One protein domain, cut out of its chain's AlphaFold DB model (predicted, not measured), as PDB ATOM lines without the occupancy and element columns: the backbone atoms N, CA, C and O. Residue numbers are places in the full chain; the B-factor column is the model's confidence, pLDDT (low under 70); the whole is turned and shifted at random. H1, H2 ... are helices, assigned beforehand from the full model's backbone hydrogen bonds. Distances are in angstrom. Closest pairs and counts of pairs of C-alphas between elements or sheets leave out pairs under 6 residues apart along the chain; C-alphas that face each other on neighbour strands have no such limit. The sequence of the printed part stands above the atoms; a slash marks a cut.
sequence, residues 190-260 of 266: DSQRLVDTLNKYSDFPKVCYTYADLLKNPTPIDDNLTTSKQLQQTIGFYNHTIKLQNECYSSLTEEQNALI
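This is residues 190 to 260 of the 266 residues of an uncharacterized protein of Gardnerella vaginalis (UniProt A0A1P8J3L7). One long helix, H3, makes the length of a rod; H2 packs on its last part, H1 packs on H2, and short H4 lies beyond H3's end, near H1. The printed part has 71 residues with four named helices, H1 to H4 in chain order: all helix, loose, radius of gyration of the C-alphas 14.3 A, spans 46 by 19 by 17 A.

Start at H1, residues 191 to 200, which touches H2, residues 206 to 216; C-alphas 195 and 212 are closest, 5.8 A. H2 and H3, residues 227 to 250, form a hairpin, opposite ways at 36 degrees, only just steep; H3 touches with residues 241 to 249 alone, closest at C-alphas 208 and 248, 4.7 A. H4, residues 254 to 259, is close to H1 but not clearly touching, C-alphas 197 and 259 being closest at 7.1 A. In these four helices every O i to N i+4 pair is within hydrogen-bond range.

Find C-alpha 191 at (-28.088, 10.742, 39.934), where H1 begins, 14.4 A long; H2 measures 15.6 A. From C-alpha 227 at (-6.991, -5.379, 42.888) H3 runs 34.4 A; H4 follows, 8.9 A.

C-alphas 226 and 255 are farthest apart, 45.9 A. The printed part has no cut and no long link; pLDDT is under 70 at residues 190 to 193 and 202.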
ATOM      1  N   ASP A 190     -30.607   7.474  41.140       56.12
ATOM      2  CA  ASP A 190     -31.283   8.743  40.852       56.12
ATOM      3  C   ASP A 190     -30.354   9.928  40.516       56.12
ATOM      4  O   ASP A 190     -30.806  11.074  40.456       56.12
ATOM      5  N   SER A 191     -29.073   9.683  40.219       60.75
ATOM      6  CA  SER A 191     -28.088  10.742  39.934       60.75
ATOM      7  C   SER A 191     -28.488  11.698  38.802       60.75
ATOM      8  O   SER A 191     -28.448  12.917  38.973       60.75
ATOM      9  N   GLN A 192     -28.916  11.171  37.652       63.94
ATOM     10  CA  GLN A 192     -29.271  11.988  36.487       63.94
ATOM     11  C   GLN A 192     -30.560  12.791  36.720       63.94
ATOM     12  O   GLN A 192     -30.656  13.946  36.322       63.94
ATOM     13  N   ARG A 193     -31.535  12.216  37.428       68.44
ATOM     14  CA  ARG A 193     -32.798  12.899  37.749       68.44
ATOM     15  C   ARG A 193     -32.605  13.993  38.788       68.44
ATOM     16  O   ARG A 193     -33.206  15.059  38.664       68.44
ATOM     17  N   LEU A 194     -31.753  13.746  39.783       71.19
ATOM     18  CA  LEU A 194     -31.343  14.767  40.736       71.19
ATOM     19  C   LEU A 194     -30.678  15.931  40.000       71.19
ATOM     20  O   LEU A 194     -31.075  17.072  40.193       71.19
ATOM     21  N   VAL A 195     -29.727  15.647  39.107       71.19
ATOM     22  CA  VAL A 195     -29.078  16.659  38.262       71.19
ATOM     23  C   VAL A 195     -30.096  17.490  37.481       71.19
ATOM     24  O   VAL A 195     -30.014  18.717  37.484       71.19
ATOM     25  N   ASP A 196     -31.046  16.841  36.810       76.25
ATOM     26  CA  ASP A 196     -32.046  17.534  35.993       76.25
ATOM     27  C   ASP A 196     -32.962  18.413  36.861       76.25
ATOM     28  O   ASP A 196     -33.314  19.530  36.479       76.25
ATOM     29  N   THR A 197     -33.287  17.947  38.071       76.62
ATOM     30  CA  THR A 197     -34.065  18.697  39.069       76.62
ATOM     31  C   THR A 197     -33.283  19.906  39.592       76.62
ATOM     32  O   THR A 197     -33.814  21.015  39.615       76.62
ATOM     33  N   LEU A 198     -32.003  19.725  39.928       77.88
ATOM     34  CA  LEU A 198     -31.093  20.781  40.390       77.88
ATOM     35  C   LEU A 198     -30.832  21.861  39.329       77.88
ATOM     36  O   LEU A 198     -30.538  23.001  39.674       77.88
ATOM     37  N   ASN A 199     -30.915  21.507  38.044       75.25
ATOM     38  CA  ASN A 199     -30.805  22.460  36.938       75.25
ATOM     39  C   ASN A 199     -32.109  23.239  36.701       75.25
ATOM     40  O   ASN A 199     -32.077  24.326  36.126       75.25
ATOM     41  N   LYS A 200     -33.256  22.672  37.096       80.00
ATOM     42  CA  LYS A 200     -34.583  23.266  36.891       80.00
ATOM     43  C   LYS A 200     -34.982  24.227  38.010       80.00
ATOM     44  O   LYS A 200     -35.695  25.190  37.738       80.00
ATOM     45  N   TYR A 201     -34.535  23.978  39.241       76.50
ATOM     46  CA  TYR A 201     -34.818  24.836  40.391       76.50
ATOM     47  C   TYR A 201     -33.507  25.314  41.027       76.50
ATOM     48  O   TYR A 201     -32.574  24.536  41.197       76.50
ATOM     49  N   SER A 202     -33.430  26.600  41.365       65.94
ATOM     50  CA  SER A 202     -32.198  27.267  41.812       65.94
ATOM     51  C   SER A 202     -31.898  27.133  43.304       65.94
ATOM     52  O   SER A 202     -30.819  27.518  43.749       65.94
ATOM     53  N   ASP A 203     -32.835  26.587  44.075       82.75
ATOM     54  CA  ASP A 203     -32.828  26.708  45.527       82.75
ATOM     55  C   ASP A 203     -32.659  25.326  46.147       82.75
ATOM     56  O   ASP A 203     -33.588  24.790  46.737       82.75
ATOM     57  N   PHE A 204     -31.484  24.721  45.985       85.81
ATOM     58  CA  PHE A 204     -31.130  23.471  46.656       85.81
ATOM     59  C   PHE A 204     -29.870  23.633  47.517       85.81
ATOM     60  O   PHE A 204     -29.010  24.468  47.221       85.81
ATOM     61  N   PRO A 205     -29.706  22.824  48.579       88.81
ATOM     62  CA  PRO A 205     -28.488  22.826  49.381       88.81
ATOM     63  C   PRO A 205     -27.238  22.556  48.533       88.81
ATOM     64  O   PRO A 205     -27.220  21.653  47.695       88.81
ATOM     65  N   LYS A 206     -26.141  23.277  48.810       89.44
ATOM     66  CA  LYS A 206     -24.850  23.120  48.107       89.44
ATOM     67  C   LYS A 206     -24.377  21.661  48.043       89.44
ATOM     68  O   LYS A 206     -23.829  21.234  47.031       89.44
ATOM     69  N   VAL A 207     -24.616  20.895  49.107       89.19
ATOM     70  CA  VAL A 207     -24.239  19.479  49.198       89.19
ATOM     71  C   VAL A 207     -24.916  18.611  48.129       89.19
ATOM     72  O   VAL A 207     -24.294  17.677  47.635       89.19
ATOM     73  N   CYS A 208     -26.128  18.955  47.684       85.69
ATOM     74  CA  CYS A 208     -26.808  18.246  46.601       85.69
ATOM     75  C   CYS A 208     -26.120  18.465  45.251       85.69
ATOM     76  O   CYS A 208     -25.991  17.522  44.473       85.69
ATOM     77  N   TYR A 209     -25.598  19.669  45.002       85.44
ATOM     78  CA  TYR A 209     -24.773  19.941  43.823       85.44
ATOM     79  C   TYR A 209     -23.431  19.202  43.887       85.44
ATOM     80  O   TYR A 209     -22.994  18.656  42.879       85.44
ATOM     81  N   THR A 210     -22.798  19.124  45.064       88.19
ATOM     82  CA  THR A 210     -21.569  18.332  45.259       88.19
ATOM     83  C   THR A 210     -21.808  16.838  45.032       88.19
ATOM     84  O   THR A 210     -21.022  16.192  44.345       88.19
ATOM     85  N   TYR A 211     -22.906  16.293  45.563       84.50
ATOM     86  CA  TYR A 211     -23.315  14.910  45.321       84.50
ATOM     87  C   TYR A 211     -23.549  14.652  43.826       84.50
ATOM     88  O   TYR A 211     -22.994  13.712  43.264       84.50
ATOM     89  N   ALA A 212     -24.308  15.523  43.159       81.38
ATOM     90  CA  ALA A 212     -24.592  15.420  41.734       81.38
ATOM     91  C   ALA A 212     -23.330  15.501  40.851       81.38
ATOM     92  O   ALA A 212     -23.222  14.765  39.869       81.38
ATOM     93  N   ASP A 213     -22.370  16.364  41.195       83.19
ATOM     94  CA  ASP A 213     -21.101  16.483  40.468       83.19
ATOM     95  C   ASP A 213     -20.226  15.230  40.625       83.19
ATOM     96  O   ASP A 213     -19.734  14.702  39.628       83.19
ATOM     97  N   LEU A 214     -20.130  14.678  41.841       83.44
ATOM     98  CA  LEU A 214     -19.413  13.422  42.097       83.44
ATOM     99  C   LEU A 214     -19.962  12.255  41.259       83.44
ATOM    100  O   LEU A 214     -19.211  11.374  40.849       83.44
ATOM    101  N   LEU A 215     -21.271  12.241  40.997       76.50
ATOM    102  CA  LEU A 215     -21.922  11.204  40.195       76.50
ATOM    103  C   LEU A 215     -21.693  11.371  38.693       76.50
ATOM    104  O   LEU A 215     -21.583  10.372  37.985       76.50
ATOM    105  N   LYS A 216     -21.635  12.615  38.203       75.19
ATOM    106  CA  LYS A 216     -21.288  12.916  36.804       75.19
ATOM    107  C   LYS A 216     -19.824  12.630  36.512       75.19
ATOM    108  O   LYS A 216     -19.494  12.140  35.437       75.19
ATOM    109  N   ASN A 217     -18.971  12.956  37.476       74.38
ATOM    110  CA  ASN A 217     -17.526  12.901  37.371       74.38
ATOM    111  C   ASN A 217     -16.974  11.958  38.452       74.38
ATOM    112  O   ASN A 217     -16.302  12.416  39.382       74.38
ATOM    113  N   PRO A 218     -17.265  10.643  38.373       72.75
ATOM    114  CA  PRO A 218     -16.750   9.699  39.348       72.75
ATOM    115  C   PRO A 218     -15.225   9.711  39.310       72.75
ATOM    116  O   PRO A 218     -14.612   9.754  38.241       72.75
ATOM    117  N   THR A 219     -14.598   9.664  40.486       72.69
ATOM    118  CA  THR A 219     -13.143   9.534  40.561       72.69
ATOM    119  C   THR A 219     -12.741   8.216  39.894       72.69
ATOM    120  O   THR A 219     -13.234   7.166  40.316       72.69
ATOM    121  N   PRO A 220     -11.884   8.239  38.857       74.31
ATOM    122  CA  PRO A 220     -11.461   7.016  38.198       74.31
ATOM    123  C   PRO A 220     -10.692   6.133  39.182       74.31
ATOM    124  O   PRO A 220      -9.896   6.619  39.988       74.31
ATOM    125  N   ILE A 221     -10.940   4.826  39.107       76.81
ATOM    126  CA  ILE A 221     -10.133   3.830  39.810       76.81
ATOM    127  C   ILE A 221      -8.773   3.778  39.106       76.81
ATOM    128  O   ILE A 221      -8.712   3.756  37.878       76.81
ATOM    129  N   ASP A 222      -7.681   3.786  39.870       81.62
ATOM    130  CA  ASP A 222      -6.344   3.685  39.284       81.62
ATOM    131  C   ASP A 222      -6.062   2.230  38.876       81.62
ATOM    132  O   ASP A 222      -5.855   1.339  39.709       81.62
ATOM    133  N   ASP A 223      -6.055   1.996  37.565       80.88
ATOM    134  CA  ASP A 223      -5.831   0.684  36.957       80.88
ATOM    135  C   ASP A 223      -4.425   0.119  37.225       80.88
ATOM    136  O   ASP A 223      -4.213  -1.087  37.095       80.88
ATOM    137  N   ASN A 224      -3.470   0.953  37.660       87.00
ATOM    138  CA  ASN A 224      -2.118   0.506  38.010       87.00
ATOM    139  C   ASN A 224      -2.020  -0.064  39.434       87.00
ATOM    140  O   ASN A 224      -0.968  -0.574  39.836       87.00
ATOM    141  N   LEU A 225      -3.085   0.042  40.230       87.06
ATOM    142  CA  LEU A 225      -3.112  -0.486  41.586       87.06
ATOM    143  C   LEU A 225      -3.379  -1.992  41.606       87.06
ATOM    144  O   LEU A 225      -4.001  -2.569  40.720       87.06
ATOM    145  N   THR A 226      -2.956  -2.645  42.690       90.56
ATOM    146  CA  THR A 226      -3.381  -4.022  42.955       90.56
ATOM    147  C   THR A 226      -4.899  -4.075  43.129       90.56
ATOM    148  O   THR A 226      -5.493  -3.148  43.680       90.56
ATOM    149  N   THR A 227      -5.532  -5.187  42.755       86.50
ATOM    150  CA  THR A 227      -6.991  -5.379  42.888       86.50
ATOM    151  C   THR A 227      -7.510  -5.131  44.306       86.50
ATOM    152  O   THR A 227      -8.608  -4.615  44.488       86.50
ATOM    153  N   SER A 228      -6.701  -5.418  45.330       88.50
ATOM    154  CA  SER A 228      -7.031  -5.088  46.721       88.50
ATOM    155  C   SER A 228      -7.094  -3.582  46.990       88.50
ATOM    156  O   SER A 228      -8.029  -3.101  47.630       88.50
ATOM    157  N   LYS A 229      -6.152  -2.808  46.443       91.56
ATOM    158  CA  LYS A 229      -6.170  -1.343  46.542       91.56
ATOM    159  C   LYS A 229      -7.278  -0.721  45.687       91.56
ATOM    160  O   LYS A 229      -7.919   0.223  46.141       91.56
ATOM    161  N   GLN A 230      -7.552  -1.274  44.505       89.00
ATOM    162  CA  GLN A 230      -8.694  -0.871  43.673       89.00
ATOM    163  C   GLN A 230     -10.019  -1.069  44.416       89.00
ATOM    164  O   GLN A 230     -10.871  -0.181  44.419       89.00
ATOM    165  N   LEU A 231     -10.175  -2.192  45.124       89.25
ATOM    166  CA  LEU A 231     -11.340  -2.428  45.972       89.25
ATOM    167  C   LEU A 231     -11.446  -1.387  47.093       89.25
ATOM    168  O   LEU A 231     -12.521  -0.829  47.292       89.25
ATOM    169  N   GLN A 232     -10.351  -1.077  47.793       91.12
ATOM    170  CA  GLN A 232     -10.351  -0.038  48.833       91.12
ATOM    171  C   GLN A 232     -10.755   1.338  48.285       91.12
ATOM    172  O   GLN A 232     -11.552   2.029  48.919       91.12
ATOM    173  N   GLN A 233     -10.256   1.720  47.104       89.12
ATOM    174  CA  GLN A 233     -10.687   2.946  46.422       89.12
ATOM    175  C   GLN A 233     -12.179   2.908  46.079       89.12
ATOM    176  O   GLN A 233     -12.887   3.872  46.354       89.12
ATOM    177  N   THR A 234     -12.666   1.782  45.550       86.50
ATOM    178  CA  THR A 234     -14.080   1.584  45.194       86.50
ATOM    179  C   THR A 234     -14.984   1.735  46.419       86.50
ATOM    180  O   THR A 234     -15.942   2.504  46.397       86.50
ATOM    181  N   ILE A 235     -14.653   1.058  47.522       88.75
ATOM    182  CA  ILE A 235     -15.384   1.165  48.794       88.75
ATOM    183  C   ILE A 235     -15.354   2.604  49.316       88.75
ATOM    184  O   ILE A 235     -16.385   3.129  49.730       88.75
ATOM    185  N   GLY A 236     -14.184   3.252  49.290       88.56
ATOM    186  CA  GLY A 236     -14.018   4.632  49.740       88.56
ATOM    187  C   GLY A 236     -14.883   5.610  48.946       88.56
ATOM    188  O   GLY A 236     -15.604   6.409  49.546       88.56
ATOM    189  N   PHE A 237     -14.867   5.493  47.616       86.50
ATOM    190  CA  PHE A 237     -15.721   6.270  46.722       86.50
ATOM    191  C   PHE A 237     -17.199   6.085  47.076       86.50
ATOM    192  O   PHE A 237     -17.898   7.065  47.315       86.50
ATOM    193  N   TYR A 238     -17.678   4.846  47.192       85.56
ATOM    194  CA  TYR A 238     -19.098   4.608  47.450       85.56
ATOM    195  C   TYR A 238     -19.554   4.995  48.857       85.56
ATOM    196  O   TYR A 238     -20.636   5.562  49.001       85.56
ATOM    197  N   ASN A 239     -18.726   4.786  49.882       87.88
ATOM    198  CA  ASN A 239     -19.007   5.292  51.226       87.88
ATOM    199  C   ASN A 239     -19.113   6.821  51.239       87.88
ATOM    200  O   ASN A 239     -19.994   7.372  51.901       87.88
ATOM    201  N   HIS A 240     -18.244   7.509  50.495       88.25
ATOM    202  CA  HIS A 240     -18.313   8.960  50.358       88.25
ATOM    203  C   HIS A 240     -19.585   9.406  49.626       88.25
ATOM    204  O   HIS A 240     -20.279  10.306  50.095       88.25
ATOM    205  N   THR A 241     -19.932   8.724  48.535       84.19
ATOM    206  CA  THR A 241     -21.138   8.996  47.746       84.19
ATOM    207  C   THR A 241     -22.419   8.810  48.565       84.19
ATOM    208  O   THR A 241     -23.263   9.699  48.569       84.19
ATOM    209  N   ILE A 242     -22.543   7.711  49.322       82.94
ATOM    210  CA  ILE A 242     -23.684   7.458  50.225       82.94
ATOM    211  C   ILE A 242     -23.772   8.540  51.308       82.94
ATOM    212  O   ILE A 242     -24.857   9.016  51.636       82.94
ATOM    213  N   LYS A 243     -22.632   8.963  51.866       87.44
ATOM    214  CA  LYS A 243     -22.602  10.041  52.858       87.44
ATOM    215  C   LYS A 243     -23.143  11.351  52.276       87.44
ATOM    216  O   LYS A 243     -24.019  11.956  52.887       87.44
ATOM    217  N   LEU A 244     -22.662  11.763  51.102       86.62
ATOM    218  CA  LEU A 244     -23.129  12.981  50.432       86.62
ATOM    219  C   LEU A 244     -24.608  12.908  50.045       86.62
ATOM    220  O   LEU A 244     -25.318  13.903  50.164       86.62
ATOM    221  N   GLN A 245     -25.082  11.735  49.625       83.69
ATOM    222  CA  GLN A 245     -26.496  11.495  49.356       83.69
ATOM    223  C   GLN A 245     -27.348  11.738  50.609       83.69
ATOM    224  O   GLN A 245     -28.310  12.502  50.564       83.69
ATOM    225  N   ASN A 246     -26.968  11.128  51.734       84.94
ATOM    226  CA  ASN A 246     -27.678  11.285  53.002       84.94
ATOM    227  C   ASN A 246     -27.663  12.745  53.479       84.94
ATOM    228  O   ASN A 246     -28.695  13.267  53.896       84.94
ATOM    229  N   GLU A 247     -26.514  13.422  53.384       89.00
ATOM    230  CA  GLU A 247     -26.394  14.844  53.727       89.00
ATOM    231  C   GLU A 247     -27.274  15.720  52.825       89.00
ATOM    232  O   GLU A 247     -27.970  16.599  53.335       89.00
ATOM    233  N   CYS A 248     -27.310  15.443  51.516       85.75
ATOM    234  CA  CYS A 248     -28.206  16.119  50.582       85.75
ATOM    235  C   CYS A 248     -29.666  15.960  51.002       85.75
ATOM    236  O   CYS A 248     -30.305  16.969  51.288       85.75
ATOM    237  N   TYR A 249     -30.169  14.728  51.120       83.69
ATOM    238  CA  TYR A 249     -31.581  14.495  51.440       83.69
ATOM    239  C   TYR A 249     -31.986  15.022  52.817       83.69
ATOM    240  O   TYR A 249     -33.079  15.556  52.962       83.69
ATOM    241  N   SER A 250     -31.100  14.947  53.815       87.81
ATOM    242  CA  SER A 250     -31.369  15.511  55.146       87.81
ATOM    243  C   SER A 250     -31.422  17.043  55.178       87.81
ATOM    244  O   SER A 250     -31.960  17.610  56.127       87.81
ATOM    245  N   SER A 251     -30.871  17.713  54.161       88.12
ATOM    246  CA  SER A 251     -30.823  19.176  54.070       88.12
ATOM    247  C   SER A 251     -31.969  19.770  53.246       88.12
ATOM    248  O   SER A 251     -32.047  20.992  53.121       88.12
ATOM    249  N   LEU A 252     -32.822  18.936  52.646       85.06
ATOM    250  CA  LEU A 252     -33.944  19.392  51.830       85.06
ATOM    251  C   LEU A 252     -35.110  19.852  52.704       85.06
ATOM    252  O   LEU A 252     -35.437  19.224  53.710       85.06
ATOM    253  N   THR A 253     -35.791  20.910  52.273       86.62
ATOM    254  CA  THR A 253     -37.133  21.233  52.770       86.62
ATOM    255  C   THR A 253     -38.157  20.227  52.237       86.62
ATOM    256  O   THR A 253     -37.899  19.528  51.258       86.62
ATOM    257  N   GLU A 254     -39.350  20.167  52.836       83.19
ATOM    258  CA  GLU A 254     -40.439  19.316  52.325       83.19
ATOM    259  C   GLU A 254     -40.794  19.639  50.865       83.19
ATOM    260  O   GLU A 254     -40.964  18.726  50.057       83.19
ATOM    261  N   GLU A 255     -40.827  20.927  50.504       83.19
ATOM    262  CA  GLU A 255     -41.087  21.378  49.132       83.19
ATOM    263  C   GLU A 255     -39.996  20.908  48.163       83.19
ATOM    264  O   GLU A 255     -40.305  20.368  47.104       83.19
ATOM    265  N   GLN A 256     -38.720  21.043  48.533       81.81
ATOM    266  CA  GLN A 256     -37.592  20.579  47.717       81.81
ATOM    267  C   GLN A 256     -37.558  19.053  47.596       81.81
ATOM    268  O   GLN A 256     -37.265  18.523  46.525       81.81
ATOM    269  N   ASN A 257     -37.877  18.341  48.678       78.19
ATOM    270  CA  ASN A 257     -37.926  16.885  48.689       78.19
ATOM    271  C   ASN A 257     -39.052  16.356  47.782       78.19
ATOM    272  O   ASN A 257     -38.855  15.377  47.071       78.19
ATOM    273  N   ALA A 258     -40.198  17.045  47.719       78.31
ATOM    274  CA  ALA A 258     -41.299  16.706  46.810       78.31
ATOM    275  C   ALA A 258     -40.954  16.889  45.317       78.31
ATOM    276  O   ALA A 258     -41.603  16.291  44.456       78.31
ATOM    277  N   LEU A 259     -39.937  17.699  44.998       77.62
ATOM    278  CA  LEU A 259     -39.459  17.912  43.627       77.62
ATOM    279  C   LEU A 259     -38.504  16.816  43.147       77.62
ATOM    280  O   LEU A 259     -38.292  16.699  41.939       77.62
ATOM    281  N   ILE A 260     -37.940  16.023  44.061       71.62
ATOM    282  CA  ILE A 260     -37.104  14.874  43.726       71.62
ATOM    283  C   ILE A 260     -38.039  13.670  43.571       71.62
ATOM    284  O   ILE A 260     -38.611  13.207  44.556       71.62
TER     285      ILE A 260